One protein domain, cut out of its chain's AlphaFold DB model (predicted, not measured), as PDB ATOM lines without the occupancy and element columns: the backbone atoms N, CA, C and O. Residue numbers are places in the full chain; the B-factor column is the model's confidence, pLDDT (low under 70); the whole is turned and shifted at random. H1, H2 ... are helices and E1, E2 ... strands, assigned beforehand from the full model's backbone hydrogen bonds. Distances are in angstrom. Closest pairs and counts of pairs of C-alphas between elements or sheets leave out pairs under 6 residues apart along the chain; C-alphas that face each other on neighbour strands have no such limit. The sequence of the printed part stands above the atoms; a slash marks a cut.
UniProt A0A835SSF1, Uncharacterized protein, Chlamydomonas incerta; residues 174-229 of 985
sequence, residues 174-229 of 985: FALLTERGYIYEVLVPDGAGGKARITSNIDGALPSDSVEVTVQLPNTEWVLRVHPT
ATOM      1  N   PHE A 174     -19.192   8.174 -93.436       75.56
ATOM      2  CA  PHE A 174     -18.766   7.077 -92.572       75.56
ATOM      3  C   PHE A 174     -17.685   7.525 -91.577       75.56
ATOM      4  O   PHE A 174     -17.693   7.073 -90.435       75.56
ATOM      5  N   ALA A 175     -16.842   8.501 -91.939       72.25
ATOM      6  CA  ALA A 175     -15.937   9.155 -90.989       72.25
ATOM      7  C   ALA A 175     -16.702   9.796 -89.810       72.25
ATOM      8  O   ALA A 175     -16.283   9.664 -88.662       72.25
ATOM      9  N   LEU A 176     -17.883  10.379 -90.070       78.00
ATOM     10  CA  LEU A 176     -18.783  10.922 -89.037       78.00
ATOM     11  C   LEU A 176     -19.360   9.859 -88.081       78.00
ATOM     12  O   LEU A 176     -19.794  10.211 -86.985       78.00
ATOM     13  N   LEU A 177     -19.407   8.577 -88.472       81.56
ATOM     14  CA  LEU A 177     -19.795   7.489 -87.564       81.56
ATOM     15  C   LEU A 177     -18.642   7.181 -86.602       81.56
ATOM     16  O   LEU A 177     -18.855   7.170 -85.390       81.56
ATOM     17  N   THR A 178     -17.418   7.051 -87.125       82.25
ATOM     18  CA  THR A 178     -16.203   6.883 -86.311       82.25
ATOM     19  C   THR A 178     -16.004   8.053 -85.340       82.25
ATOM     20  O   THR A 178     -15.783   7.828 -84.154       82.25
ATOM     21  N   GLU A 179     -16.146   9.303 -85.804       81.81
ATOM     22  CA  GLU A 179     -16.023  10.517 -84.971       81.81
ATOM     23  C   GLU A 179     -17.029  10.533 -83.807       81.81
ATOM     24  O   GLU A 179     -16.718  10.994 -82.711       81.81
ATOM     25  N   ARG A 180     -18.232   9.988 -84.023       82.62
ATOM     26  CA  ARG A 180     -19.296   9.898 -83.014       82.62
ATOM     27  C   ARG A 180     -19.201   8.663 -82.111       82.62
ATOM     28  O   ARG A 180     -20.113   8.451 -81.317       82.62
ATOM     29  N   GLY A 181     -18.134   7.868 -82.214       84.50
ATOM     30  CA  GLY A 181     -17.946   6.669 -81.397       84.50
ATOM     31  C   GLY A 181     -18.817   5.488 -81.829       84.50
ATOM     32  O   GLY A 181     -19.359   4.787 -80.978       84.50
ATOM     33  N   TYR A 182     -18.965   5.260 -83.138       87.44
ATOM     34  CA  TYR A 182     -19.612   4.064 -83.686       87.44
ATOM     35  C   TYR A 182     -18.643   3.246 -84.543       87.44
ATOM     36  O   TYR A 182     -17.958   3.782 -85.421       87.44
ATOM     37  N   ILE A 183     -18.645   1.929 -84.337       88.69
ATOM     38  CA  ILE A 183     -18.094   0.965 -85.288       88.69
ATOM     39  C   ILE A 183     -19.147   0.596 -86.338       88.69
ATOM     40  O   ILE A 183     -20.347   0.565 -86.055       88.69
ATOM     41  N   TYR A 184     -18.708   0.341 -87.569       88.62
ATOM     42  CA  TYR A 184     -19.582  -0.001 -88.686       88.62
ATOM     43  C   TYR A 184     -18.952  -1.013 -89.646       88.62
ATOM     44  O   TYR A 184     -17.733  -1.179 -89.722       88.62
ATOM     45  N   GLU A 185     -19.809  -1.666 -90.424       87.25
ATOM     46  CA  GLU A 185     -19.439  -2.601 -91.487       87.25
ATOM     47  C   GLU A 185     -20.460  -2.524 -92.628       87.25
ATOM     48  O   GLU A 185     -21.667  -2.486 -92.386       87.25
ATOM     49  N   VAL A 186     -19.984  -2.500 -93.874       86.12
ATOM     50  CA  VAL A 186     -20.820  -2.538 -95.083       86.12
ATOM     51  C   VAL A 186     -20.678  -3.903 -95.750       86.12
ATOM     52  O   VAL A 186     -19.577  -4.313 -96.125       86.12
ATOM     53  N   LEU A 187     -21.811  -4.579 -95.919       84.31
ATOM     54  CA  LEU A 187     -21.951  -5.936 -96.436       84.31
ATOM     55  C   LEU A 187     -22.800  -5.961 -97.717       84.31
ATOM     56  O   LEU A 187     -23.810  -5.262 -97.799       84.31
ATOM     57  N   VAL A 188     -22.444  -6.803 -98.691       80.25
ATOM     58  CA  VAL A 188     -23.172  -6.969 -99.970       80.25
ATOM     59  C   VAL A 188     -23.273  -8.456-100.349       80.25
ATOM     60  O   VAL A 188     -22.317  -9.187-100.102       80.25
ATOM     61  N   PRO A 189     -24.391  -8.947-100.921       76.06
ATOM     62  CA  PRO A 189     -24.527 -10.338-101.354       76.06
ATOM     63  C   PRO A 189     -23.448 -10.778-102.355       76.06
ATOM     64  O   PRO A 189     -23.296 -10.192-103.422       76.06
ATOM     65  N   ASP A 190     -22.754 -11.867-102.033       69.44
ATOM     66  CA  ASP A 190     -21.566 -12.375-102.743       69.44
ATOM     67  C   ASP A 190     -21.906 -13.335-103.908       69.44
ATOM     68  O   ASP A 190     -21.085 -14.120-104.373       69.44
ATOM     69  N   GLY A 191     -23.173 -13.375-104.338       59.69
ATOM     70  CA  GLY A 191     -23.689 -14.302-105.360       59.69
ATOM     71  C   GLY A 191     -23.770 -15.779-104.926       59.69
ATOM     72  O   GLY A 191     -24.735 -16.458-105.264       59.69
ATOM     73  N   ALA A 192     -22.826 -16.261-104.115       58.75
ATOM     74  CA  ALA A 192     -22.763 -17.615-103.556       58.75
ATOM     75  C   ALA A 192     -23.652 -17.826-102.305       58.75
ATOM     76  O   ALA A 192     -23.489 -18.805-101.580       58.75
ATOM     77  N   GLY A 193     -24.570 -16.896-102.015       58.09
ATOM     78  CA  GLY A 193     -25.431 -16.907-100.822       58.09
ATOM     79  C   GLY A 193     -24.805 -16.302 -99.555       58.09
ATOM     80  O   GLY A 193     -25.506 -16.126 -98.561       58.09
ATOM     81  N   GLY A 194     -23.516 -15.948 -99.583       67.25
ATOM     82  CA  GLY A 194     -22.847 -15.190 -98.520       67.25
ATOM     83  C   GLY A 194     -23.068 -13.673 -98.611       67.25
ATOM     84  O   GLY A 194     -23.594 -13.162 -99.600       67.25
ATOM     85  N   LYS A 195     -22.615 -12.943 -97.583       76.19
ATOM     86  CA  LYS A 195     -22.438 -11.480 -97.592       76.19
ATOM     87  C   LYS A 195     -20.929 -11.170 -97.584       76.19
ATOM     88  O   LYS A 195     -20.259 -11.503 -96.610       76.19
ATOM     89  N   ALA A 196     -20.405 -10.532 -98.627       74.50
ATOM     90  CA  ALA A 196     -19.030 -10.033 -98.697       74.50
ATOM     91  C   ALA A 196     -18.900  -8.661 -98.015       74.50
ATOM     92  O   ALA A 196     -19.829  -7.851 -98.055       74.50
ATOM     93  N   ARG A 197     -17.741  -8.381 -97.407       77.00
ATOM     94  CA  ARG A 197     -17.452  -7.127 -96.690       77.00
ATOM     95  C   ARG A 197     -16.744  -6.120 -97.595       77.00
ATOM     96  O   ARG A 197     -15.626  -6.381 -98.022       77.00
ATOM     97  N   ILE A 198     -17.369  -4.965 -97.836       75.69
ATOM     98  CA  ILE A 198     -16.794  -3.872 -98.643       75.69
ATOM     99  C   ILE A 198     -15.870  -2.983 -97.812       75.69
ATOM    100  O   ILE A 198     -14.769  -2.663 -98.242       75.69
ATOM    101  N   THR A 199     -16.331  -2.529 -96.647       77.19
ATOM    102  CA  THR A 199     -15.576  -1.604 -95.793       77.19
ATOM    103  C   THR A 199     -16.023  -1.734 -94.341       77.19
ATOM    104  O   THR A 199     -17.161  -2.117 -94.062       77.19
ATOM    105  N   SER A 200     -15.116  -1.449 -93.414       81.12
ATOM    106  CA  SER A 200     -15.355  -1.437 -91.975       81.12
ATOM    107  C   SER A 200     -14.302  -0.565 -91.295       81.12
ATOM    108  O   SER A 200     -13.187  -0.452 -91.798       81.12
ATOM    109  N   ASN A 201     -14.633   0.025 -90.145       82.38
ATOM    110  CA  ASN A 201     -13.661   0.708 -89.285       82.38
ATOM    111  C   ASN A 201     -13.134  -0.185 -88.136       82.38
ATOM    112  O   ASN A 201     -12.582   0.339 -87.169       82.38
ATOM    113  N   ILE A 202     -13.303  -1.512 -88.232       81.56
ATOM    114  CA  ILE A 202     -12.795  -2.495 -87.265       81.56
ATOM    115  C   ILE A 202     -12.211  -3.741 -87.965       81.56
ATOM    116  O   ILE A 202     -12.806  -4.321 -88.875       81.56
ATOM    117  N   ASP A 203     -11.051  -4.208 -87.493       72.81
ATOM    118  CA  ASP A 203     -10.318  -5.365 -88.045       72.81
ATOM    119  C   ASP A 203     -10.932  -6.741 -87.688       72.81
ATOM    120  O   ASP A 203     -10.289  -7.781 -87.826       72.81
ATOM    121  N   GLY A 204     -12.185  -6.770 -87.232       77.25
ATOM    122  CA  GLY A 204     -12.897  -7.969 -86.781       77.25
ATOM    123  C   GLY A 204     -14.373  -7.962 -87.178       77.25
ATOM    124  O   GLY A 204     -14.792  -7.161 -88.011       77.25
ATOM    125  N   ALA A 205     -15.158  -8.863 -86.584       75.50
ATOM    126  CA  ALA A 205     -16.615  -8.889 -86.727       75.50
ATOM    127  C   ALA A 205     -17.286  -7.967 -85.692       75.50
ATOM    128  O   ALA A 205     -16.782  -7.825 -84.575       75.50
ATOM    129  N   LEU A 206     -18.432  -7.370 -86.038       80.56
ATOM    130  CA  LEU A 206     -19.214  -6.581 -85.079       80.56
ATOM    131  C   LEU A 206     -19.901  -7.464 -84.019       80.56
ATOM    132  O   LEU A 206     -20.211  -8.628 -84.291       80.56
ATOM    133  N   PRO A 207     -20.220  -6.896 -82.839       81.38
ATOM    134  CA  PRO A 207     -21.089  -7.526 -81.850       81.38
ATOM    135  C   PRO A 207     -22.449  -7.959 -82.418       81.38
ATOM    136  O   PRO A 207     -22.990  -7.359 -83.355       81.38
ATOM    137  N   SER A 208     -23.020  -9.011 -81.835       76.44
ATOM    138  CA  SER A 208     -24.284  -9.624 -82.273       76.44
ATOM    139  C   SER A 208     -25.519  -8.741 -82.063       76.44
ATOM    140  O   SER A 208     -26.543  -8.969 -82.694       76.44
ATOM    141  N   ASP A 209     -25.417  -7.736 -81.196       82.19
ATOM    142  CA  ASP A 209     -26.407  -6.686 -80.936       82.19
ATOM    143  C   ASP A 209     -26.200  -5.437 -81.823       82.19
ATOM    144  O   ASP A 209     -26.759  -4.374 -81.559       82.19
ATOM    145  N   SER A 210     -25.393  -5.545 -82.884       84.31
ATOM    146  CA  SER A 210     -25.276  -4.512 -83.919       84.31
ATOM    147  C   SER A 210     -26.585  -4.327 -84.693       84.31
ATOM    148  O   SER A 210     -27.218  -5.289 -85.128       84.31
ATOM    149  N   VAL A 211     -26.968  -3.069 -84.917       86.44
ATOM    150  CA  VAL A 211     -28.157  -2.714 -85.700       86.44
ATOM    151  C   VAL A 211     -27.837  -2.875 -87.187       86.44
ATOM    152  O   VAL A 211     -26.934  -2.214 -87.702       86.44
ATOM    153  N   GLU A 212     -28.577  -3.747 -87.877       87.56
ATOM    154  CA  GLU A 212     -28.512  -3.908 -89.336       87.56
ATOM    155  C   GLU A 212     -29.513  -2.966 -90.029       87.56
ATOM    156  O   GLU A 212     -30.700  -2.944 -89.704       87.56
ATOM    157  N   VAL A 213     -29.038  -2.200 -91.014       86.06
ATOM    158  CA  VAL A 213     -29.839  -1.307 -91.863       86.06
ATOM    159  C   VAL A 213     -29.672  -1.728 -93.322       86.06
ATOM    160  O   VAL A 213     -28.604  -1.547 -93.912       86.06
ATOM    161  N   THR A 214     -30.733  -2.269 -93.925       82.75
ATOM    162  CA  THR A 214     -30.736  -2.646 -95.347       82.75
ATOM    163  C   THR A 214     -30.990  -1.428 -96.234       82.75
ATOM    164  O   THR A 214     -32.044  -0.795 -96.184       82.75
ATOM    165  N   VAL A 215     -30.018  -1.114 -97.084       78.88
ATOM    166  CA  VAL A 215     -30.067  -0.093 -98.129       78.88
ATOM    167  C   VAL A 215     -30.491  -0.754 -99.440       78.88
ATOM    168  O   VAL A 215     -29.713  -1.453-100.090       78.88
ATOM    169  N   GLN A 216     -31.738  -0.506 -99.833       75.38
ATOM    170  CA  GLN A 216     -32.298  -0.928-101.117       75.38
ATOM    171  C   GLN A 216     -31.654  -0.146-102.275       75.38
ATOM    172  O   GLN A 216     -31.677   1.088-102.277       75.38
ATOM    173  N   LEU A 217     -31.094  -0.847-103.265       73.06
ATOM    174  CA  LEU A 217     -30.474  -0.278-104.468       73.06
ATOM    175  C   LEU A 217     -31.075  -0.902-105.748       73.06
ATOM    176  O   LEU A 217     -31.722  -1.946-105.687       73.06
ATOM    177  N   PRO A 218     -30.877  -0.294-106.938       65.44
ATOM    178  CA  PRO A 218     -31.390  -0.847-108.191       65.44
ATOM    179  C   PRO A 218     -30.847  -2.258-108.472       65.44
ATOM    180  O   PRO A 218     -29.685  -2.425-108.844       65.44
ATOM    181  N   ASN A 219     -31.723  -3.255-108.319       66.38
ATOM    182  CA  ASN A 219     -31.472  -4.690-108.500       66.38
ATOM    183  C   ASN A 219     -30.498  -5.338-107.481       66.38
ATOM    184  O   ASN A 219     -29.993  -6.425-107.755       66.38
ATOM    185  N   THR A 220     -30.236  -4.721-106.318       71.88
ATOM    186  CA  THR A 220     -29.413  -5.325-105.244       71.88
ATOM    187  C   THR A 220     -29.705  -4.724-103.861       71.88
ATOM    188  O   THR A 220     -30.154  -3.585-103.754       71.88
ATOM    189  N   GLU A 221     -29.427  -5.471-102.791       79.56
ATOM    190  CA  GLU A 221     -29.546  -5.014-101.399       79.56
ATOM    191  C   GLU A 221     -28.163  -4.910-100.757       79.56
ATOM    192  O   GLU A 221     -27.365  -5.841-100.841       79.56
ATOM    193  N   TRP A 222     -27.864  -3.790-100.103       84.50
ATOM    194  CA  TRP A 222     -26.639  -3.606 -99.318       84.50
ATOM    195  C   TRP A 222     -27.008  -3.510 -97.836       84.50
ATOM    196  O   TRP A 222     -28.040  -2.937 -97.504       84.50
ATOM    197  N   VAL A 223     -26.188  -4.028 -96.926       85.88
ATOM    198  CA  VAL A 223     -26.469  -4.004 -95.482       85.88
ATOM    199  C   VAL A 223     -25.377  -3.241 -94.747       85.88
ATOM    200  O   VAL A 223     -24.206  -3.606 -94.802       85.88
ATOM    201  N   LEU A 224     -25.767  -2.188 -94.035       87.12
ATOM    202  CA  LEU A 224     -24.910  -1.446 -93.118       87.12
ATOM    203  C   LEU A 224     -25.166  -1.942 -91.691       87.12
ATOM    204  O   LEU A 224     -26.270  -1.776 -91.178       87.12
ATOM    205  N   ARG A 225     -24.156  -2.522 -91.041       88.06
ATOM    206  CA  ARG A 225     -24.172  -2.797 -89.597       88.06
ATOM    207  C   ARG A 225     -23.571  -1.614 -88.845       88.06
ATOM    208  O   ARG A 225     -22.538  -1.100 -89.273       88.06
ATOM    209  N   VAL A 226     -24.162  -1.219 -87.718       89.88
ATOM    210  CA  VAL A 226     -23.617  -0.179 -86.826       89.88
ATOM    211  C   VAL A 226     -23.749  -0.602 -85.363       89.88
ATOM    212  O   VAL A 226     -24.762  -1.180 -84.965       89.88
ATOM    213  N   HIS A 227     -22.736  -0.301 -84.553       87.19
ATOM    214  CA  HIS A 227     -22.718  -0.545 -83.108       87.19
ATOM    215  C   HIS A 227     -21.899   0.557 -82.397       87.19
ATOM    216  O   HIS A 227     -20.928   1.042 -82.982       87.19
ATOM    217  N   PRO A 228     -22.288   1.049 -81.208       86.88
ATOM    218  CA  PRO A 228     -21.503   2.038 -80.460       86.88
ATOM    219  C   PRO A 228     -20.179   1.455 -79.928       86.88
ATOM    220  O   PRO A 228     -20.074   0.271 -79.651       86.88
ATOM    221  N   THR A 229     -19.152   2.276 -79.689       81.25
ATOM    222  CA  THR A 229     -17.874   1.822 -79.082       81.25
ATOM    223  C   THR A 229     -17.971   1.497 -77.577       81.25
ATOM    224  O   THR A 229     -16.956   1.405 -76.891       81.25
TER     225      THR A 229
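AT A GLANCE: This is residues 174 to 229 of the 985 residues of an uncharacterized protein of Chlamydomonas incerta (UniProt A0A835SSF1). One strongly twisted antiparallel sheet is built of two hairpins, E1 with E2 and E3 with E4, set side by side through E1 and E4, and a short helix, H1, sits near one end of it, beside the strands. The link of residues 201 to 210 crosses one face of the sheet from edge strand E2 to edge strand E3. The printed part has 56 residues, with one named helix and four named strands in the chain order H1, E1, E2, E3, E4; the sheet's order is E2, E1, E4, E3, and the class is mostly strand. It is compact, with a radius of gyration of the C-alphas of 11.6 A, and only just elongated, spanning 32 by 21 by 18 A.

HOW THE PARTS SIT: H1, residues 175 to 179, is on the sheet at a height of 5.7 A, over none of its strands; its O to N i+4 pair is within hydrogen-bond range. Its closest C-alphas to E1, residues 182 to 189, are Leu 177 and Ile 183, 7.1 A apart. E1 forms a hairpin with E2, residues 195 to 200, antiparallel at 147 degrees, with N 196 and O 188 at 2.8 A. E3, residues 211 to 217, is apart from E2 and forms a hairpin with E4, residues 220 to 228, at 155 degrees, with N 215 and O 222 at 2.7 A. Inner strands E1 and E4 are antiparallel at 161 degrees, with N 183 and O 227 at 2.8 A.

IN THESE COORDINATES: H1 begins at C-alpha 175 (-15.937, 9.155, -90.989) and is 6.2 A long. E1 measures 23.3 A, E2 13.5 A and E3 19.1 A. E4, 27.0 A, ends at C-alpha 228 (-21.503, 2.038, -80.460).

THE WHOLE: The C-alphas farthest apart, Arg 180 and Ala 192, are 34.5 A apart. The printed part has no cut and no long link. Residues 190 to 194 and 218 to 219 have pLDDT under 70.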